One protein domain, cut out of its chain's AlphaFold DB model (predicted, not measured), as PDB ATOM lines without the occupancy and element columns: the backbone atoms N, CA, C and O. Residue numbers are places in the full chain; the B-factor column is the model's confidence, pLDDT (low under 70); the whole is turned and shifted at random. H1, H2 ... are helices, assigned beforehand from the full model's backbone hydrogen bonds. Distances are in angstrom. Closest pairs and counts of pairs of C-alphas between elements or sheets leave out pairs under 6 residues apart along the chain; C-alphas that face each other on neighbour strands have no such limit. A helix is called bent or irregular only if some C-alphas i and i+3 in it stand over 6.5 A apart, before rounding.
ATOM      1  N   PHE A 166     -31.503   7.831   8.932       65.50
ATOM      2  CA  PHE A 166     -32.942   7.798   9.158       65.50
ATOM      3  C   PHE A 166     -33.338   6.800  10.261       65.50
ATOM      4  O   PHE A 166     -34.154   7.124  11.121       65.50
ATOM      5  N   TRP A 167     -32.740   5.604  10.296       55.12
ATOM      6  CA  TRP A 167     -33.044   4.589  11.311       55.12
ATOM      7  C   TRP A 167     -32.507   4.958  12.701       55.12
ATOM      8  O   TRP A 167     -33.162   4.638  13.690       55.12
ATOM      9  N   SER A 168     -31.423   5.737  12.810       63.38
ATOM     10  CA  SER A 168     -30.994   6.302  14.103       63.38
ATOM     11  C   SER A 168     -32.027   7.265  14.709       63.38
ATOM     12  O   SER A 168     -32.095   7.405  15.929       63.38
ATOM     13  N   VAL A 169     -32.880   7.873  13.879       70.69
ATOM     14  CA  VAL A 169     -34.022   8.687  14.319       70.69
ATOM     15  C   VAL A 169     -35.255   7.815  14.580       70.69
ATOM     16  O   VAL A 169     -35.972   8.038  15.555       70.69
ATOM     17  N   VAL A 170     -35.501   6.795  13.752       72.94
ATOM     18  CA  VAL A 170     -36.714   5.963  13.833       72.94
ATOM     19  C   VAL A 170     -36.672   4.929  14.963       72.94
ATOM     20  O   VAL A 170     -37.685   4.779  15.643       72.94
ATOM     21  N   ILE A 171     -35.549   4.251  15.232       74.81
ATOM     22  CA  ILE A 171     -35.463   3.212  16.286       74.81
ATOM     23  C   ILE A 171     -35.826   3.760  17.677       74.81
ATOM     24  O   ILE A 171     -36.669   3.158  18.352       74.81
ATOM     25  N   PRO A 172     -35.274   4.901  18.140       78.75
ATOM     26  CA  PRO A 172     -35.632   5.446  19.447       78.75
ATOM     27  C   PRO A 172     -37.120   5.796  19.543       78.75
ATOM     28  O   PRO A 172     -37.734   5.605  20.595       78.75
ATOM     29  N   ILE A 173     -37.702   6.287  18.444       78.19
ATOM     30  CA  ILE A 173     -39.125   6.623  18.356       78.19
ATOM     31  C   ILE A 173     -39.964   5.347  18.404       78.19
ATOM     32  O   ILE A 173     -40.880   5.278  19.218       78.19
ATOM     33  N   ALA A 174     -39.624   4.321  17.624       77.62
ATOM     34  CA  ALA A 174     -40.311   3.032  17.615       77.62
ATOM     35  C   ALA A 174     -40.310   2.388  19.010       77.62
ATOM     36  O   ALA A 174     -41.372   2.065  19.537       77.62
ATOM     37  N   ASN A 175     -39.157   2.344  19.684       77.38
ATOM     38  CA  ASN A 175     -39.039   1.822  21.051       77.38
ATOM     39  C   ASN A 175     -39.833   2.650  22.077       77.38
ATOM     40  O   ASN A 175     -40.270   2.145  23.114       77.38
ATOM     41  N   LYS A 176     -40.004   3.956  21.838       83.12
ATOM     42  CA  LYS A 176     -40.820   4.828  22.692       83.12
ATOM     43  C   LYS A 176     -42.314   4.641  22.426       83.12
ATOM     44  O   LYS A 176     -43.089   4.640  23.378       83.12
ATOM     45  N   VAL A 177     -42.703   4.441  21.168       82.44
ATOM     46  CA  VAL A 177     -44.075   4.129  20.742       82.44
ATOM     47  C   VAL A 177     -44.504   2.770  21.281       82.44
ATOM     48  O   VAL A 177     -45.584   2.664  21.846       82.44
ATOM     49  N   GLN A 178     -43.644   1.759  21.195       80.75
ATOM     50  CA  GLN A 178     -43.931   0.409  21.672       80.75
ATOM     51  C   GLN A 178     -44.171   0.385  23.188       80.75
ATOM     52  O   GLN A 178     -45.192  -0.126  23.641       80.75
ATOM     53  N   ARG A 179     -43.340   1.095  23.964       83.94
ATOM     54  CA  ARG A 179     -43.590   1.333  25.398       83.94
ATOM     55  C   ARG A 179     -44.884   2.103  25.659       83.94
ATOM     56  O   ARG A 179     -45.544   1.882  26.668       83.94
ATOM     57  N   LEU A 180     -45.256   3.033  24.781       80.94
ATOM     58  CA  LEU A 180     -46.526   3.748  24.903       80.94
ATOM     59  C   LEU A 180     -47.716   2.799  24.696       80.94
ATOM     60  O   LEU A 180     -48.682   2.878  25.448       80.94
ATOM     61  N   ILE A 181     -47.625   1.896  23.715       80.31
ATOM     62  CA  ILE A 181     -48.635   0.870  23.423       80.31
ATOM     63  C   ILE A 181     -48.782  -0.087  24.609       80.31
ATOM     64  O   ILE A 181     -49.902  -0.367  25.024       80.31
ATOM     65  N   GLU A 182     -47.677  -0.523  25.214       85.50
ATOM     66  CA  GLU A 182     -47.702  -1.353  26.425       85.50
ATOM     67  C   GLU A 182     -48.420  -0.652  27.585       85.50
ATOM     68  O   GLU A 182     -49.270  -1.254  28.234       85.50
ATOM     69  N   ARG A 183     -48.167   0.646  27.799       81.00
ATOM     70  CA  ARG A 183     -48.844   1.434  28.849       81.00
ATOM     71  C   ARG A 183     -50.322   1.690  28.563       81.00
ATOM     72  O   ARG A 183     -51.111   1.821  29.496       81.00
ATOM     73  N   ILE A 184     -50.701   1.767  27.289       80.50
ATOM     74  CA  ILE A 184     -52.106   1.840  26.873       80.50
ATOM     75  C   ILE A 184     -52.798   0.501  27.151       80.50
ATOM     76  O   ILE A 184     -53.868   0.493  27.755       80.50
ATOM     77  N   ASN A 185     -52.170  -0.619  26.785       81.56
ATOM     78  CA  ASN A 185     -52.711  -1.963  27.007       81.56
ATOM     79  C   ASN A 185     -52.777  -2.336  28.497       81.56
ATOM     80  O   ASN A 185     -53.707  -3.021  28.910       81.56
ATOM     81  N   ALA A 186     -51.842  -1.843  29.313       85.88
ATOM     82  CA  ALA A 186     -51.859  -1.984  30.770       85.88
ATOM     83  C   ALA A 186     -52.894  -1.075  31.469       85.88
ATOM     84  O   ALA A 186     -53.030  -1.123  32.689       85.88
ATOM     85  N   GLY A 187     -53.618  -0.226  30.725       82.00
ATOM     86  CA  GLY A 187     -54.640   0.669  31.278       82.00
ATOM     87  C   GLY A 187     -54.090   1.823  32.126       82.00
ATOM     88  O   GLY A 187     -54.862   2.539  32.759       82.00
ATOM     89  N   GLU A 188     -52.772   2.050  32.125       81.00
ATOM     90  CA  GLU A 188     -52.112   3.080  32.942       81.00
ATOM     91  C   GLU A 188     -52.313   4.509  32.408       81.00
ATOM     92  O   GLU A 188     -51.999   5.494  33.088       81.00
ATOM     93  N   LEU A 189     -52.783   4.656  31.164       76.38
ATOM     94  CA  LEU A 189     -52.824   5.939  30.470       76.38
ATOM     95  C   LEU A 189     -54.246   6.519  30.402       76.38
ATOM     96  O   LEU A 189     -55.153   5.948  29.803       76.38
ATOM     97  N   SER A 190     -54.428   7.709  30.985       79.94
ATOM     98  CA  SER A 190     -55.692   8.462  30.929       79.94
ATOM     99  C   SER A 190     -56.126   8.767  29.488       79.94
ATOM    100  O   SER A 190     -55.299   9.116  28.640       79.94
ATOM    101  N   ARG A 191     -57.445   8.721  29.231       79.31
ATOM    102  CA  ARG A 191     -58.074   8.993  27.922       79.31
ATOM    103  C   ARG A 191     -57.627  10.320  27.295       79.31
ATOM    104  O   ARG A 191     -57.483  10.398  26.079       79.31
ATOM    105  N   THR A 192     -57.342  11.341  28.105       80.31
ATOM    106  CA  THR A 192     -56.855  12.643  27.615       80.31
ATOM    107  C   THR A 192     -55.440  12.558  27.041       80.31
ATOM    108  O   THR A 192     -55.161  13.141  25.997       80.31
ATOM    109  N   LYS A 193     -54.551  11.777  27.666       82.56
ATOM    110  CA  LYS A 193     -53.173  11.570  27.195       82.56
ATOM    111  C   LYS A 193     -53.131  10.754  25.901       82.56
ATOM    112  O   LYS A 193     -52.321  11.053  25.028       82.56
ATOM    113  N   ILE A 194     -54.033   9.780  25.756       80.38
ATOM    114  CA  ILE A 194     -54.206   9.013  24.511       80.38
ATOM    115  C   ILE A 194     -54.662   9.940  23.378       80.38
ATOM    116  O   ILE A 194     -54.079   9.915  22.298       80.38
ATOM    117  N   GLY A 195     -55.650  10.804  23.641       82.81
ATOM    118  CA  GLY A 195     -56.145  11.770  22.656       82.81
ATOM    119  C   GLY A 195     -55.064  12.737  22.163       82.81
ATOM    120  O   GLY A 195     -54.929  12.942  20.960       82.81
ATOM    121  N   ILE A 196     -54.241  13.272  23.071       84.38
ATOM    122  CA  ILE A 196     -53.128  14.170  22.716       84.38
ATOM    123  C   ILE A 196     -52.082  13.440  21.861       84.38
ATOM    124  O   ILE A 196     -51.625  13.980  20.854       84.38
ATOM    125  N   ALA A 197     -51.719  12.206  22.228       81.50
ATOM    126  CA  ALA A 197     -50.762  11.409  21.463       81.50
ATOM    127  C   ALA A 197     -51.285  11.080  20.053       81.50
ATOM    128  O   ALA A 197     -50.560  11.251  19.074       81.50
ATOM    129  N   ALA A 198     -52.551  10.671  19.938       84.06
ATOM    130  CA  ALA A 198     -53.188  10.384  18.656       84.06
ATOM    131  C   ALA A 198     -53.258  11.630  17.758       84.06
ATOM    132  O   ALA A 198     -52.936  11.551  16.572       84.06
ATOM    133  N   ALA A 199     -53.604  12.791  18.325       87.31
ATOM    134  CA  ALA A 199     -53.623  14.054  17.595       87.31
ATOM    135  C   ALA A 199     -52.226  14.430  17.078       87.31
ATOM    136  O   ALA A 199     -52.076  14.747  15.901       87.31
ATOM    137  N   ALA A 200     -51.191  14.330  17.919       86.38
ATOM    138  CA  ALA A 200     -49.817  14.646  17.527       86.38
ATOM    139  C   ALA A 200     -49.311  13.760  16.372       86.38
ATOM    140  O   ALA A 200     -48.699  14.265  15.429       86.38
ATOM    141  N   ILE A 201     -49.611  12.456  16.408       85.75
ATOM    142  CA  ILE A 201     -49.271  11.524  15.321       85.75
ATOM    143  C   ILE A 201     -50.040  11.886  14.043       85.75
ATOM    144  O   ILE A 201     -49.448  11.927  12.964       85.75
ATOM    145  N   GLY A 202     -51.333  12.201  14.161       86.62
ATOM    146  CA  GLY A 202     -52.165  12.634  13.038       86.62
ATOM    147  C   GLY A 202     -51.622  13.889  12.351       86.62
ATOM    148  O   GLY A 202     -51.450  13.895  11.134       86.62
ATOM    149  N   PHE A 203     -51.265  14.921  13.120       91.00
ATOM    150  CA  PHE A 203     -50.655  16.144  12.583       91.00
ATOM    151  C   PHE A 203     -49.318  15.871  11.882       91.00
ATOM    152  O   PHE A 203     -49.073  16.412  10.802       91.00
ATOM    153  N   GLY A 204     -48.477  14.998  12.448       86.25
ATOM    154  CA  GLY A 204     -47.218  14.587  11.822       86.25
ATOM    155  C   GLY A 204     -47.428  13.879  10.481       86.25
ATOM    156  O   GLY A 204     -46.804  14.243   9.485       86.25
ATOM    157  N   MET A 205     -48.358  12.920  10.425       87.31
ATOM    158  CA  MET A 205     -48.692  12.186   9.197       87.31
ATOM    159  C   MET A 205     -49.244  13.109   8.104       87.31
ATOM    160  O   MET A 205     -48.841  13.001   6.947       87.31
ATOM    161  N   ILE A 206     -50.119  14.052   8.470       91.81
ATOM    162  CA  ILE A 206     -50.675  15.043   7.539       91.81
ATOM    163  C   ILE A 206     -49.570  15.962   7.004       91.81
ATOM    164  O   ILE A 206     -49.508  16.207   5.801       91.81
ATOM    165  N   SER A 207     -48.658  16.429   7.862       92.06
ATOM    166  CA  SER A 207     -47.539  17.289   7.452       92.06
ATOM    167  C   SER A 207     -46.603  16.593   6.456       92.06
ATOM    168  O   SER A 207     -46.259  17.174   5.425       92.06
ATOM    169  N   ILE A 208     -46.256  15.326   6.708       89.62
ATOM    170  CA  ILE A 208     -45.429  14.519   5.798       89.62
ATOM    171  C   ILE A 208     -46.134  14.322   4.451       89.62
ATOM    172  O   ILE A 208     -45.503  14.444   3.403       89.62
ATOM    173  N   PHE A 209     -47.443  14.058   4.463       88.44
ATOM    174  CA  PHE A 209     -48.224  13.883   3.240       88.44
ATOM    175  C   PHE A 209     -48.296  15.173   2.409       88.44
ATOM    176  O   PHE A 209     -48.114  15.133   1.194       88.44
ATOM    177  N   ILE A 210     -48.481  16.330   3.056       92.06
ATOM    178  CA  ILE A 210     -48.454  17.642   2.392       92.06
ATOM    179  C   ILE A 210     -47.074  17.914   1.780       92.06
ATOM    180  O   ILE A 210     -46.991  18.360   0.636       92.06
ATOM    181  N   LEU A 211     -45.988  17.612   2.497       88.44
ATOM    182  CA  LEU A 211     -44.630  17.773   1.975       88.44
ATOM    183  C   LEU A 211     -44.376  16.860   0.766       88.44
ATOM    184  O   LEU A 211     -43.808  17.303  -0.229       88.44
ATOM    185  N   ALA A 212     -44.840  15.610   0.822       83.38
ATOM    186  CA  ALA A 212     -44.742  14.677  -0.295       83.38
ATOM    187  C   ALA A 212     -45.514  15.187  -1.522       83.38
ATOM    188  O   ALA A 212     -44.963  15.210  -2.624       83.38
ATOM    189  N   LEU A 213     -46.746  15.674  -1.331       88.38
ATOM    190  CA  LEU A 213     -47.527  16.303  -2.399       88.38
ATOM    191  C   LEU A 213     -46.799  17.513  -2.984       88.38
ATOM    192  O   LEU A 213     -46.713  17.640  -4.206       88.38
ATOM    193  N   HIS A 214     -46.219  18.368  -2.142       85.12
ATOM    194  CA  HIS A 214     -45.460  19.528  -2.602       85.12
ATOM    195  C   HIS A 214     -44.270  19.111  -3.475       85.12
ATOM    196  O   HIS A 214     -44.148  19.587  -4.597       85.12
ATOM    197  N   ILE A 215     -43.466  18.141  -3.029       78.25
ATOM    198  CA  ILE A 215     -42.314  17.634  -3.789       78.25
ATOM    199  C   ILE A 215     -42.747  17.049  -5.140       78.25
ATOM    200  O   ILE A 215     -42.085  17.280  -6.148       78.25
ATOM    201  N   THR A 216     -43.862  16.315  -5.184       76.81
ATOM    202  CA  THR A 216     -44.356  15.718  -6.440       76.81
ATOM    203  C   THR A 216     -44.971  16.731  -7.406       76.81
ATOM    204  O   THR A 216     -44.986  16.484  -8.609       76.81
ATOM    205  N   THR A 217     -45.479  17.858  -6.901       82.75
ATOM    206  CA  THR A 217     -46.153  18.885  -7.714       82.75
ATOM    207  C   THR A 217     -45.215  20.007  -8.151       82.75
ATOM    208  O   THR A 217     -45.482  20.659  -9.159       82.75
ATOM    209  N   THR A 218     -44.094  20.222  -7.457       74.81
ATOM    210  CA  THR A 218     -43.058  21.162  -7.896       74.81
ATOM    211  C   THR A 218     -42.136  20.505  -8.930       74.81
ATOM    212  O   THR A 218     -41.426  19.559  -8.583       74.81
TER     213      THR A 218
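AT A GLANCE: This is residues 166 to 218 of the 225 residues of the protein "Hypothetical protein" of Rhodosorus marinus (UniProt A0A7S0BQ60). Two helices make an open, flat V: H1 runs to the corner, a tight link turns the backbone round, and the longer H2 runs back the opposite way. The arms come near each other only by the corner, and the far parts of both, residues 166 to 176 and 198 to 218, stand free. The printed part has 53 residues, with two named helices in the order H1, H2 and no named strand, and its class is all helix. It is only just loose, close to extended, with a radius of gyration of the C-alphas of 14.5 A and spans of 46 by 26 by 11 A.

IN THESE COORDINATES: Find C-alpha 167 at (-33.044, 4.589, 11.311); from there H1, residues 167 to 185, runs 26.0 A to C-alpha 185 at (-52.711, -1.963, 27.007). H1 is neither bent nor irregular, but only just: C-alphas 169 and 172 are 6.3 A apart. After five residues, look for C-alpha 191, where H2, residues 191 to 217, begins; it runs 38.9 A to C-alpha 217 at (-46.153, 18.885, -7.714).

HOW THE PARTS SIT: Compare Ile 184 with Ile 194: their C-alphas, the closest of H1 and H2, are 7.8 A apart, and the two helices are close but not clearly touching. Their centres are 16.8 A apart. They run opposite ways at a shallow tilt of 33 degrees, only just short of steep. In the backbone of H2, every O i to N i+4 pair is within hydrogen-bond range; in H1, 13 of 15 are.

THE WHOLE: The two C-alphas farthest apart are those of Ala 186 and Thr 218, at 45.9 A. The printed part has no cut, and the link from H1 to H2 is tight. In the B-factor column the mean pLDDT of the printed part is 81.5, and residues 166 to 168 are under 70.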